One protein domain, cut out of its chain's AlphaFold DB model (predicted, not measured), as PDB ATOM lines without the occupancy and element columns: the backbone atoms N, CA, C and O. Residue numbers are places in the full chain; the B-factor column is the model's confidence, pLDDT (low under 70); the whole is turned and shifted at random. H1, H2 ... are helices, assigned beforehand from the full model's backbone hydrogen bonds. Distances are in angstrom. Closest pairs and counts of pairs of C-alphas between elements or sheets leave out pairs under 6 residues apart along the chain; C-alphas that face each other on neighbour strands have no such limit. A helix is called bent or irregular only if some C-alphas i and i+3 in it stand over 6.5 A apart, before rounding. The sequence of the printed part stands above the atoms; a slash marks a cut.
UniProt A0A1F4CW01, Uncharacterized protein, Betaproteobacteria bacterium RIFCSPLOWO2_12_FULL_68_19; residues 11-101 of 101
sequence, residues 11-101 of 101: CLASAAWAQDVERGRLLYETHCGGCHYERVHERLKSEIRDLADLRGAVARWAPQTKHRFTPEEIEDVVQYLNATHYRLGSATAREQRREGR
ATOM      1  N   CYS A  11     -70.692  49.054 -21.189       60.84
ATOM      2  CA  CYS A  11     -69.832  48.118 -21.930       60.84
ATOM      3  C   CYS A  11     -68.407  48.637 -22.194       60.84
ATOM      4  O   CYS A  11     -67.497  47.833 -22.390       60.84
ATOM      5  N   LEU A  12     -68.183  49.957 -22.208       64.00
ATOM      6  CA  LEU A  12     -66.881  50.517 -22.600       64.00
ATOM      7  C   LEU A  12     -65.789  50.297 -21.542       64.00
ATOM      8  O   LEU A  12     -64.634  50.080 -21.898       64.00
ATOM      9  N   ALA A  13     -66.144  50.311 -20.255       65.44
ATOM     10  CA  ALA A  13     -65.165  50.185 -19.175       65.44
ATOM     11  C   ALA A  13     -64.501  48.797 -19.142       65.44
ATOM     12  O   ALA A  13     -63.296  48.690 -18.926       65.44
ATOM     13  N   SER A  14     -65.264  47.731 -19.405       68.00
ATOM     14  CA  SER A  14     -64.740  46.358 -19.414       68.00
ATOM     15  C   SER A  14     -63.806  46.087 -20.592       68.00
ATOM     16  O   SER A  14     -62.843  45.339 -20.448       68.00
ATOM     17  N   ALA A  15     -64.077  46.701 -21.747       71.94
ATOM     18  CA  ALA A  15     -63.231  46.552 -22.924       71.94
ATOM     19  C   ALA A  15     -61.861  47.210 -22.711       71.94
ATOM     20  O   ALA A  15     -60.851  46.586 -23.014       71.94
ATOM     21  N   ALA A  16     -61.826  48.418 -22.137       75.56
ATOM     22  CA  ALA A  16     -60.575  49.111 -21.822       75.56
ATOM     23  C   ALA A  16     -59.698  48.287 -20.864       75.56
ATOM     24  O   ALA A  16     -58.557  47.982 -21.185       75.56
ATOM     25  N   TRP A  17     -60.279  47.791 -19.768       77.69
ATOM     26  CA  TRP A  17     -59.565  46.955 -18.796       77.69
ATOM     27  C   TRP A  17     -58.963  45.680 -19.404       77.69
ATOM     28  O   TRP A  17     -57.845  45.290 -19.082       77.69
ATOM     29  N   ALA A  18     -59.701  45.016 -20.298       81.06
ATOM     30  CA  ALA A  18     -59.200  43.830 -20.985       81.06
ATOM     31  C   ALA A  18     -58.036  44.159 -21.936       81.06
ATOM     32  O   ALA A  18     -57.121  43.352 -22.081       81.06
ATOM     33  N   GLN A  19     -58.060  45.334 -22.575       85.12
ATOM     34  CA  GLN A  19     -56.957  45.799 -23.420       85.12
ATOM     35  C   GLN A  19     -55.705  46.124 -22.597       85.12
ATOM     36  O   GLN A  19     -54.612  45.725 -22.996       85.12
ATOM     37  N   ASP A  20     -55.862  46.776 -21.446       89.50
ATOM     38  CA  ASP A  20     -54.751  47.129 -20.552       89.50
ATOM     39  C   ASP A  20     -54.050  45.869 -20.015       89.50
ATOM     40  O   ASP A  20     -52.826  45.750 -20.059       89.50
ATOM     41  N   VAL A  21     -54.826  44.857 -19.600       92.00
ATOM     42  CA  VAL A  21     -54.289  43.560 -19.145       92.00
ATOM     43  C   VAL A  21     -53.539  42.827 -20.262       92.00
ATOM     44  O   VAL A  21     -52.465  42.277 -20.017       92.00
ATOM     45  N   GLU A  22     -54.069  42.820 -21.486       95.19
ATOM     46  CA  GLU A  22     -53.412  42.161 -22.622       95.19
ATOM     47  C   GLU A  22     -52.120  42.882 -23.025       95.19
ATOM     48  O   GLU A  22     -51.094  42.249 -23.286       95.19
ATOM     49  N   ARG A  23     -52.126  44.218 -23.010       96.44
ATOM     50  CA  ARG A  23     -50.915  45.019 -23.212       96.44
ATOM     51  C   ARG A  23     -49.874  44.728 -22.130       96.44
ATOM     52  O   ARG A  23     -48.708  44.494 -22.452       96.44
ATOM     53  N   GLY A  24     -50.299  44.675 -20.870       96.00
ATOM     54  CA  GLY A  24     -49.457  44.312 -19.734       96.00
ATOM     55  C   GLY A  24     -48.823  42.932 -19.883       96.00
ATOM     56  O   GLY A  24     -47.633  42.775 -19.609       96.00
ATOM     57  N   ARG A  25     -49.583  41.949 -20.386       94.88
ATOM     58  CA  ARG A  25     -49.088  40.599 -20.696       94.88
ATOM     59  C   ARG A  25     -47.944  40.639 -21.703       94.88
ATOM     60  O   ARG A  25     -46.885  40.074 -21.441       94.88
ATOM     61  N   LEU A  26     -48.133  41.328 -22.827       95.12
ATOM     62  CA  LEU A  26     -47.117  41.424 -23.881       95.12
ATOM     63  C   LEU A  26     -45.842  42.110 -23.383       95.12
ATOM     64  O   LEU A  26     -44.741  41.607 -23.617       95.12
ATOM     65  N   LEU A  27     -45.985  43.227 -22.665       95.06
ATOM     66  CA  LEU A  27     -44.861  43.944 -22.058       95.06
ATOM     67  C   LEU A  27     -44.085  43.044 -21.094       95.06
ATOM     68  O   LEU A  27     -42.856  42.959 -21.155       95.06
ATOM     69  N   TYR A  28     -44.813  42.345 -20.228       92.62
ATOM     70  CA  TYR A  28     -44.244  41.431 -19.256       92.62
ATOM     71  C   TYR A  28     -43.495  40.271 -19.929       92.62
ATOM     72  O   TYR A  28     -42.313  40.053 -19.662       92.62
ATOM     73  N   GLU A  29     -44.139  39.544 -20.838       90.31
ATOM     74  CA  GLU A  29     -43.530  38.385 -21.498       90.31
ATOM     75  C   GLU A  29     -42.288  38.775 -22.309       90.31
ATOM     76  O   GLU A  29     -41.295  38.047 -22.313       90.31
ATOM     77  N   THR A  30     -42.307  39.955 -22.933       92.12
ATOM     78  CA  THR A  30     -41.214  40.423 -23.797       92.12
ATOM     79  C   THR A  30     -40.015  40.943 -23.004       92.12
ATOM     80  O   THR A  30     -38.867  40.719 -23.394       92.12
ATOM     81  N   HIS A  31     -40.250  41.670 -21.909       91.94
ATOM     82  CA  HIS A  31     -39.194  42.440 -21.242       91.94
ATOM     83  C   HIS A  31     -38.804  41.904 -19.865       91.94
ATOM     84  O   HIS A  31     -37.678  42.140 -19.426       91.94
ATOM     85  N   CYS A  32     -39.692  41.165 -19.202       86.06
ATOM     86  CA  CYS A  32     -39.484  40.672 -17.844       86.06
ATOM     87  C   CYS A  32     -39.035  39.197 -17.824       86.06
ATOM     88  O   CYS A  32     -38.144  38.835 -17.058       86.06
ATOM     89  N   GLY A  33     -39.571  38.347 -18.706       71.94
ATOM     90  CA  GLY A  33     -39.400  36.882 -18.644       71.94
ATOM     91  C   GLY A  33     -37.969  36.336 -18.787       71.94
ATOM     92  O   GLY A  33     -37.702  35.211 -18.370       71.94
ATOM     93  N   GLY A  34     -37.028  37.115 -19.327       74.50
ATOM     94  CA  GLY A  34     -35.700  36.620 -19.712       74.50
ATOM     95  C   GLY A  34     -34.717  36.329 -18.572       74.50
ATOM     96  O   GLY A  34     -33.730  35.636 -18.811       74.50
ATOM     97  N   CYS A  35     -34.947  36.844 -17.357       70.56
ATOM     98  CA  CYS A  35     -33.937  36.785 -16.292       70.56
ATOM     99  C   CYS A  35     -34.222  35.709 -15.231       70.56
ATOM    100  O   CYS A  35     -33.452  34.767 -15.175       70.56
ATOM    101  N   HIS A  36     -35.288  35.771 -14.415       65.69
ATOM    102  CA  HIS A  36     -35.600  34.727 -13.400       65.69
ATOM    103  C   HIS A  36     -37.064  34.763 -12.899       65.69
ATOM    104  O   HIS A  36     -37.340  34.535 -11.721       65.69
ATOM    105  N   TYR A  37     -38.023  35.098 -13.758       71.44
ATOM    106  CA  TYR A  37     -39.269  35.708 -13.280       71.44
ATOM    107  C   TYR A  37     -40.253  34.782 -12.535       71.44
ATOM    108  O   TYR A  37     -40.807  35.198 -11.519       71.44
ATOM    109  N   GLU A  38     -40.401  33.511 -12.925       72.94
ATOM    110  CA  GLU A  38     -41.314  32.576 -12.234       72.94
ATOM    111  C   GLU A  38     -40.978  32.433 -10.736       72.94
ATOM    112  O   GLU A  38     -41.826  32.584  -9.858       72.94
ATOM    113  N   ARG A  39     -39.687  32.241 -10.427       78.88
ATOM    114  CA  ARG A  39     -39.193  32.092  -9.047       78.88
ATOM    115  C   ARG A  39     -39.269  33.399  -8.255       78.88
ATOM    116  O   ARG A  39     -39.313  33.385  -7.026       78.88
ATOM    117  N   VAL A  40     -39.268  34.544  -8.943       80.56
ATOM    118  CA  VAL A  40     -39.409  35.862  -8.308       80.56
ATOM    119  C   VAL A  40     -40.811  36.027  -7.733       80.56
ATOM    120  O   VAL A  40     -40.934  36.537  -6.619       80.56
ATOM    121  N   HIS A  41     -41.844  35.552  -8.429       84.25
ATOM    122  CA  HIS A  41     -43.215  35.624  -7.932       84.25
ATOM    123  C   HIS A  41     -43.427  34.803  -6.668       84.25
ATOM    124  O   HIS A  41     -44.059  35.289  -5.735       84.25
ATOM    125  N   GLU A  42     -42.854  33.602  -6.592       81.62
ATOM    126  CA  GLU A  42     -42.930  32.768  -5.390       81.62
ATOM    127  C   GLU A  42     -42.249  33.439  -4.193       81.62
ATOM    128  O   GLU A  42     -42.829  33.510  -3.110       81.62
ATOM    129  N   ARG A  43     -41.051  33.999  -4.404       80.06
ATOM    130  CA  ARG A  43     -40.282  34.666  -3.346       80.06
ATOM    131  C   ARG A  43     -40.947  35.945  -2.842       80.06
ATOM    132  O   ARG A  43     -40.958  36.185  -1.642       80.06
ATOM    133  N   LEU A  44     -41.473  36.773  -3.745       80.44
ATOM    134  CA  LEU A  44     -42.060  38.069  -3.388       80.44
ATOM    135  C   LEU A  44     -43.515  37.955  -2.918       80.44
ATOM    136  O   LEU A  44     -44.066  38.929  -2.415       80.44
ATOM    137  N   LYS A  45     -44.157  36.786  -3.046       80.12
ATOM    138  CA  LYS A  45     -45.585  36.609  -2.737       80.12
ATOM    139  C   LYS A  45     -45.969  37.043  -1.320       80.12
ATOM    140  O   LYS A  45     -47.054  37.584  -1.128       80.12
ATOM    141  N   SER A  46     -45.101  36.807  -0.336       80.19
ATOM    142  CA  SER A  46     -45.317  37.221   1.057       80.19
ATOM    143  C   SER A  46     -45.061  38.716   1.291       80.19
ATOM    144  O   SER A  46     -45.668  39.294   2.193       80.19
ATOM    145  N   GLU A  47     -44.208  39.342   0.475       85.44
ATOM    146  CA  GLU A  47     -43.854  40.766   0.549       85.44
ATOM    147  C   GLU A  47     -44.905  41.667  -0.111       85.44
ATOM    148  O   GLU A  47     -45.125  42.780   0.353       85.44
ATOM    149  N   ILE A  48     -45.590  41.195  -1.160       91.50
ATOM    150  CA  ILE A  48     -46.621  41.974  -1.856       91.50
ATOM    151  C   ILE A  48     -47.939  41.934  -1.070       91.50
ATOM    152  O   ILE A  48     -48.647  40.918  -1.047       91.50
ATOM    153  N   ARG A  49     -48.289  43.042  -0.401       88.31
ATOM    154  CA  ARG A  49     -49.487  43.127   0.451       88.31
ATOM    155  C   ARG A  49     -50.696  43.712  -0.243       88.31
ATOM    156  O   ARG A  49     -51.815  43.241  -0.012       88.31
ATOM    157  N   ASP A  50     -50.452  44.669  -1.117       91.38
ATOM    158  CA  ASP A  50     -51.458  45.370  -1.893       91.38
ATOM    159  C   ASP A  50     -50.916  45.792  -3.270       91.38
ATOM    160  O   ASP A  50     -49.798  45.455  -3.670       91.38
ATOM    161  N   LEU A  51     -51.758  46.480  -4.047       93.12
ATOM    162  CA  LEU A  51     -51.392  46.950  -5.384       93.12
ATOM    163  C   LEU A  51     -50.262  47.988  -5.357       93.12
ATOM    164  O   LEU A  51     -49.567  48.131  -6.361       93.12
ATOM    165  N   ALA A  52     -50.078  48.725  -4.257       94.12
ATOM    166  CA  ALA A  52     -48.988  49.686  -4.141       94.12
ATOM    167  C   ALA A  52     -47.646  48.960  -4.000       94.12
ATOM    168  O   ALA A  52     -46.703  49.311  -4.710       94.12
ATOM    169  N   ASP A  53     -47.589  47.893  -3.199       94.12
ATOM    170  CA  ASP A  53     -46.402  47.038  -3.107       94.12
ATOM    171  C   ASP A  53     -46.063  46.399  -4.460       94.12
ATOM    172  O   ASP A  53     -44.907  46.413  -4.890       94.12
ATOM    173  N   LEU A  54     -47.076  45.874  -5.164       95.12
ATOM    174  CA  LEU A  54     -46.881  45.253  -6.477       95.12
ATOM    175  C   LEU A  54     -46.319  46.257  -7.491       95.12
ATOM    176  O   LEU A  54     -45.342  45.964  -8.178       95.12
ATOM    177  N   ARG A  55     -46.891  47.462  -7.540       96.19
ATOM    178  CA  ARG A  55     -46.405  48.559  -8.382       96.19
ATOM    179  C   ARG A  55     -44.978  48.965  -8.034       96.19
ATOM    180  O   ARG A  55     -44.157  49.125  -8.934       96.19
ATOM    181  N   GLY A  56     -44.660  49.071  -6.744       94.94
ATOM    182  CA  GLY A  56     -43.307  49.360  -6.274       94.94
ATOM    183  C   GLY A  56     -42.300  48.299  -6.717       94.94
ATOM    184  O   GLY A  56     -41.205  48.633  -7.168       94.94
ATOM    185  N   ALA A  57     -42.681  47.020  -6.667       92.81
ATOM    186  CA  ALA A  57     -41.845  45.937  -7.166       92.81
ATOM    187  C   ALA A  57     -41.622  46.037  -8.683       92.81
ATOM    188  O   ALA A  57     -40.474  45.981  -9.120       92.81
ATOM    189  N   VAL A  58     -42.675  46.239  -9.484       93.31
ATOM    190  CA  VAL A  58     -42.549  46.389 -10.948       93.31
ATOM    191  C   VAL A  58     -41.648  47.576 -11.296       93.31
ATOM    192  O   VAL A  58     -40.683  47.411 -12.042       93.31
ATOM    193  N   ALA A  59     -41.880  48.740 -10.688       94.69
ATOM    194  CA  ALA A  59     -41.067  49.936 -10.907       94.69
ATOM    195  C   ALA A  59     -39.598  49.747 -10.492       94.69
ATOM    196  O   ALA A  59     -38.699  50.259 -11.156       94.69
ATOM    197  N   ARG A  60     -39.328  48.981  -9.425       91.62
ATOM    198  CA  ARG A  60     -37.960  48.666  -8.981       91.62
ATOM    199  C   ARG A  60     -37.191  47.832 -10.006       91.62
ATOM    200  O   ARG A  60     -35.985  48.017 -10.155       91.62
ATOM    201  N   TRP A  61     -37.861  46.893 -10.672       89.44
ATOM    202  CA  TRP A  61     -37.217  45.941 -11.583       89.44
ATOM    203  C   TRP A  61     -37.226  46.391 -13.048       89.44
ATOM    204  O   TRP A  61     -36.323  46.010 -13.789       89.44
ATOM    205  N   ALA A  62     -38.175  47.236 -13.464       91.31
ATOM    206  CA  ALA A  62     -38.274  47.752 -14.833       91.31
ATOM    207  C   ALA A  62     -36.952  48.336 -15.395       91.31
ATOM    208  O   ALA A  62     -36.610  48.002 -16.535       91.31
ATOM    209  N   PRO A  63     -36.139  49.099 -14.627       91.12
ATOM    210  CA  PRO A  63     -34.855  49.623 -15.104       91.12
ATOM    211  C   PRO A  63     -33.792  48.562 -15.415       91.12
ATOM    212  O   PRO A  63     -32.781  48.885 -16.028       91.12
ATOM    213  N   GLN A  64     -33.978  47.313 -14.976       88.81
ATOM    214  CA  GLN A  64     -33.061  46.210 -15.293       88.81
ATOM    215  C   GLN A  64     -33.344  45.582 -16.662       88.81
ATOM    216  O   GLN A  64     -32.548  44.784 -17.159       88.81
ATOM    217  N   THR A  65     -34.476  45.930 -17.274       88.50
ATOM    218  CA  THR A  65     -34.802  45.532 -18.641       88.50
ATOM    219  C   THR A  65     -34.149  46.491 -19.644       88.50
ATOM    220  O   THR A  65     -33.630  47.548 -19.288       88.50
ATOM    221  N   LYS A  66     -34.193  46.144 -20.934       89.44
ATOM    222  CA  LYS A  66     -33.770  47.056 -22.011       89.44
ATOM    223  C   LYS A  66     -34.862  48.056 -22.416       89.44
ATOM    224  O   LYS A  66     -34.581  48.952 -23.209       89.44
ATOM    225  N   HIS A  67     -36.089  47.890 -21.916       93.25
ATOM    226  CA  HIS A  67     -37.231  48.738 -22.250       93.25
ATOM    227  C   HIS A  67     -37.364  49.886 -21.251       93.25
ATOM    228  O   HIS A  67     -37.198  49.705 -20.044       93.25
ATOM    229  N   ARG A  68     -37.669  51.085 -21.753       94.75
ATOM    230  CA  ARG A  68     -37.943  52.254 -20.911       94.75
ATOM    231  C   ARG A  68     -39.443  52.350 -20.694       94.75
ATOM    232  O   ARG A  68     -40.135  52.959 -21.499       94.75
ATOM    233  N   PHE A  69     -39.898  51.754 -19.602       95.56
ATOM    234  CA  PHE A  69     -41.307  51.743 -19.239       95.56
ATOM    235  C   PHE A  69     -41.836  53.148 -18.940       95.56
ATOM    236  O   PHE A  69     -41.207  53.904 -18.189       95.56
ATOM    237  N   THR A  70     -43.010  53.472 -19.478       97.44
ATOM    238  CA  THR A  70     -43.796  54.626 -19.015       97.44
ATOM    239  C   THR A  70     -44.575  54.278 -17.738       97.44
ATOM    240  O   THR A  70     -44.728  53.098 -17.409       97.44
ATOM    241  N   PRO A  71     -45.085  55.276 -16.992       96.31
ATOM    242  CA  PRO A  71     -45.961  55.019 -15.851       96.31
ATOM    243  C   PRO A  71     -47.188  54.173 -16.220       96.31
ATOM    244  O   PRO A  71     -47.549  53.268 -15.477       96.31
ATOM    245  N   GLU A  72     -47.785  54.418 -17.384       96.25
ATOM    246  CA  GLU A  72     -48.949  53.678 -17.884       96.25
ATOM    247  C   GLU A  72     -48.591  52.220 -18.189       96.25
ATOM    248  O   GLU A  72     -49.294  51.310 -17.770       96.25
ATOM    249  N   GLU A  73     -47.445  51.975 -18.829       97.12
ATOM    250  CA  GLU A  73     -46.973  50.611 -19.088       97.12
ATOM    251  C   GLU A  73     -46.662  49.847 -17.791       97.12
ATOM    252  O   GLU A  73     -46.855  48.631 -17.719       97.12
ATOM    253  N   ILE A  74     -46.200  50.543 -16.743       96.88
ATOM    254  CA  ILE A  74     -46.061  49.950 -15.406       96.88
ATOM    255  C   ILE A  74     -47.432  49.537 -14.866       96.88
ATOM    256  O   ILE A  74     -47.555  48.427 -14.346       96.88
ATOM    257  N   GLU A  75     -48.458  50.382 -14.995       96.94
ATOM    258  CA  GLU A  75     -49.820  50.033 -14.573       96.94
ATOM    259  C   GLU A  75     -50.366  48.821 -15.322       96.94
ATOM    260  O   GLU A  75     -50.921  47.921 -14.693       96.94
ATOM    261  N   ASP A  76     -50.173  48.753 -16.637       97.25
ATOM    262  CA  ASP A  76     -50.615  47.626 -17.458       97.25
ATOM    263  C   ASP A  76     -49.986  46.313 -16.970       97.25
ATOM    264  O   ASP A  76     -50.678  45.315 -16.736       97.25
ATOM    265  N   VAL A  77     -48.671  46.316 -16.716       95.69
ATOM    266  CA  VAL A  77     -47.958  45.154 -16.159       95.69
ATOM    267  C   VAL A  77     -48.463  44.806 -14.755       95.69
ATOM    268  O   VAL A  77     -48.637  43.627 -14.443       95.69
ATOM    269  N   VAL A  78     -48.732  45.795 -13.899       96.06
ATOM    270  CA  VAL A  78     -49.294  45.577 -12.554       96.06
ATOM    271  C   VAL A  78     -50.677  44.936 -12.632       96.06
ATOM    272  O   VAL A  78     -50.948  43.987 -11.892       96.06
ATOM    273  N   GLN A  79     -51.543  45.415 -13.527       95.31
ATOM    274  CA  GLN A  79     -52.878  44.860 -13.738       95.31
ATOM    275  C   GLN A  79     -52.801  43.411 -14.214       95.31
ATOM    276  O   GLN A  79     -53.454  42.542 -13.628       95.31
ATOM    277  N   TYR A  80     -51.947  43.136 -15.202       95.38
ATOM    278  CA  TYR A  80     -51.687  41.784 -15.680       95.38
ATOM    279  C   TYR A  80     -51.221  40.863 -14.545       95.38
ATOM    280  O   TYR A  80     -51.864  39.851 -14.263       95.38
ATOM    281  N   LEU A  81     -50.161  41.246 -13.827       93.38
ATOM    282  CA  LEU A  81     -49.603  40.450 -12.732       93.38
ATOM    283  C   LEU A  81     -50.599  40.227 -11.595       93.38
ATOM    284  O   LEU A  81     -50.614  39.162 -10.968       93.38
ATOM    285  N   ASN A  82     -51.438  41.218 -11.307       94.12
ATOM    286  CA  ASN A  82     -52.475  41.071 -10.305       94.12
ATOM    287  C   ASN A  82     -53.555  40.077 -10.752       94.12
ATOM    288  O   ASN A  82     -53.993  39.257  -9.947       94.12
ATOM    289  N   ALA A  83     -53.962  40.113 -12.020       92.25
ATOM    290  CA  ALA A  83     -54.959  39.194 -12.559       92.25
ATOM    291  C   ALA A  83     -54.464  37.736 -12.572       92.25
ATOM    292  O   ALA A  83     -55.235  36.819 -12.280       92.25
ATOM    293  N   THR A  84     -53.180  37.511 -12.860       90.31
ATOM    294  CA  THR A  84     -52.631  36.165 -13.085       90.31
ATOM    295  C   THR A  84     -51.943  35.559 -11.859       90.31
ATOM    296  O   THR A  84     -52.203  34.395 -11.543       90.31
ATOM    297  N   HIS A  85     -51.132  36.329 -11.122       89.12
ATOM    298  CA  HIS A  85     -50.252  35.798 -10.068       89.12
ATOM    299  C   HIS A  85     -50.670  36.186  -8.641       89.12
ATOM    300  O   HIS A  85     -50.647  35.331  -7.750       89.12
ATOM    301  N   TYR A  86     -51.048  37.448  -8.397       90.62
ATOM    302  CA  TYR A  86     -51.197  37.963  -7.021       90.62
ATOM    303  C   TYR A  86     -52.644  38.036  -6.508       90.62
ATOM    304  O   TYR A  86     -52.878  37.832  -5.317       90.62
ATOM    305  N   ARG A  87     -53.626  38.291  -7.382       90.56
ATOM    306  CA  ARG A  87     -55.077  38.329  -7.090       90.56
ATOM    307  C   ARG A  87     -55.472  39.240  -5.921       90.56
ATOM    308  O   ARG A  87     -56.453  38.981  -5.216       90.56
ATOM    309  N   LEU A  88     -54.728  40.319  -5.717       88.81
ATOM    310  CA  LEU A  88     -54.943  41.323  -4.681       88.81
ATOM    311  C   LEU A  88     -56.315  41.976  -4.882       88.81
ATOM    312  O   LEU A  88     -56.714  42.293  -6.003       88.81
ATOM    313  N   GLY A  89     -57.058  42.148  -3.788       79.88
ATOM    314  CA  GLY A  89     -58.416  42.702  -3.810       79.88
ATOM    315  C   GLY A  89     -59.536  41.684  -4.072       79.88
ATOM    316  O   GLY A  89     -60.705  42.022  -3.859       79.88
ATOM    317  N   SER A  90     -59.213  40.434  -4.434       73.56
ATOM    318  CA  SER A  90     -60.193  39.340  -4.511       73.56
ATOM    319  C   SER A  90     -60.629  38.864  -3.115       73.56
ATOM    320  O   SER A  90     -59.862  38.931  -2.150       73.56
ATOM    321  N   ALA A  91     -61.864  38.363  -2.988       65.69
ATOM    322  CA  ALA A  91     -62.350  37.769  -1.735       65.69
ATOM    323  C   ALA A  91     -61.455  36.600  -1.278       65.69
ATOM    324  O   ALA A  91     -61.110  36.503  -0.104       65.69
ATOM    325  N   THR A  92     -60.967  35.800  -2.228       64.31
ATOM    326  CA  THR A  92     -60.017  34.705  -2.000       64.31
ATOM    327  C   THR A  92     -58.671  35.165  -1.442       64.31
ATOM    328  O   THR A  92     -58.115  34.493  -0.580       64.31
ATOM    329  N   ALA A  93     -58.148  36.318  -1.868       62.88
ATOM    330  CA  ALA A  93     -56.889  36.848  -1.336       62.88
ATOM    331  C   ALA A  93     -57.029  37.378   0.100       62.88
ATOM    332  O   ALA A  93     -56.074  37.326   0.875       62.88
ATOM    333  N   ARG A  94     -58.220  37.867   0.476       63.56
ATOM    334  CA  ARG A  94     -58.526  38.252   1.863       63.56
ATOM    335  C   ARG A  94     -58.610  37.028   2.781       63.56
ATOM    336  O   ARG A  94     -58.047  37.072   3.870       63.56
ATOM    337  N   GLU A  95     -59.228  35.943   2.315       60.50
ATOM    338  CA  GLU A  95     -59.332  34.669   3.047       60.50
ATOM    339  C   GLU A  95     -57.955  34.014   3.258       60.50
ATOM    340  O   GLU A  95     -57.572  33.707   4.382       60.50
ATOM    341  N   GLN A  96     -57.146  33.912   2.196       61.53
ATOM    342  CA  GLN A  96     -55.790  33.343   2.251       61.53
ATOM    343  C   GLN A  96     -54.856  34.090   3.217       61.53
ATOM    344  O   GLN A  96     -53.948  33.490   3.788       61.53
ATOM    345  N   ARG A  97     -55.077  35.394   3.436       63.16
ATOM    346  CA  ARG A  97     -54.346  36.168   4.453       63.16
ATOM    347  C   ARG A  97     -54.794  35.882   5.881       63.16
ATOM    348  O   ARG A  97     -53.991  36.065   6.789       63.16
ATOM    349  N   ARG A  98     -56.064  35.527   6.088       61.16
ATOM    350  CA  ARG A  98     -56.615  35.255   7.419       61.16
ATOM    351  C   ARG A  98     -56.150  33.898   7.943       61.16
ATOM    352  O   ARG A  98     -55.852  33.804   9.125       61.16
ATOM    353  N   GLU A  99     -56.047  32.907   7.061       59.34
ATOM    354  CA  GLU A  99     -55.600  31.541   7.378       59.34
ATOM    355  C   GLU A  99     -54.079  31.441   7.614       59.34
ATOM    356  O   GLU A  99     -53.614  30.593   8.363       59.34
ATOM    357  N   GLY A 100     -53.283  32.308   6.979       58.56
ATOM    358  CA  GLY A 100     -51.818  32.301   7.087       58.56
ATOM    359  C   GLY A 100     -51.230  33.088   8.268       58.56
ATOM    360  O   GLY A 100     -50.028  33.358   8.245       58.56
ATOM    361  N   ARG A 101     -52.050  33.523   9.234       50.97
ATOM    362  CA  ARG A 101     -51.629  34.264  10.437       50.97
ATOM    363  C   ARG A 101     -51.650  33.372  11.673       50.97
ATOM    364  O   ARG A 101     -52.655  32.656  11.846       50.97
TER     365      ARG A 101
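This is residues 11 to 101 of the 101 residues of an uncharacterized protein of Betaproteobacteria bacterium RIFCSPLOWO2_12_FULL_68_19 (UniProt A0A1F4CW01). Helix H4 forms the core, with H1 crossing one side of it and H3 crossing the other. The first residues of H1, 11 to 16, stick out free, while the short H2 lies near H4 and the short H5 lies off beyond H4, touching no helix. The printed part has 91 residues, with five named helices in the order H1 to H5 and no named strand: all helix. It is compact, with a radius of gyration of the C-alphas of 13.6 A, and flat, spanning 39 by 38 by 18 A.

Find C-alpha 11 at (-69.832, 48.118, -21.930); from there H1, residues 11 to 31, runs 31.2 A to C-alpha 31 at (-39.194, 42.440, -21.242). Next come H2, residues 37 to 44, 10.5 A, and H3, residues 51 to 64, 20.9 A. H4, residues 71 to 86, covers 19.9 A, and H5, residues 91 to 99, covers 12.9 A and ends at C-alpha 99 at (-55.600, 31.541, 7.378). H3 and H4 are only just irregular: C-alphas 60 and 63 are 6.9 A apart, and C-alphas 83 and 86 are 6.8 A apart.

Look first at Gly 24 and Val 77, whose C-alphas, 4.0 A apart, are the closest of H1 and H4. These helices touch about perpendicular, at 90 degrees, H1 with residues 20 to 28 alone. H3 touches H4 at a steep tilt of 64 degrees, opposite ways; their closest C-alphas, of Arg 55 and Val 78, are 5.9 A apart. H2 and H4 are close but not clearly touching, with C-alphas 41 and 85 at 7.4 A. H1 and H3 are only just apart, at 8.4 A. In H5 every O i to N i+4 pair is within hydrogen-bond range; H1 has 16 of 17, H2 3 of 4, H3 8 of 10 and H4 11 of 12.

The two C-alphas farthest apart, of Leu 12 and Arg 101, are 39.9 A apart. The printed part has no cut and no long link. Look for pLDDT under 70 at residues 11 to 14, 36 and 91 to 101.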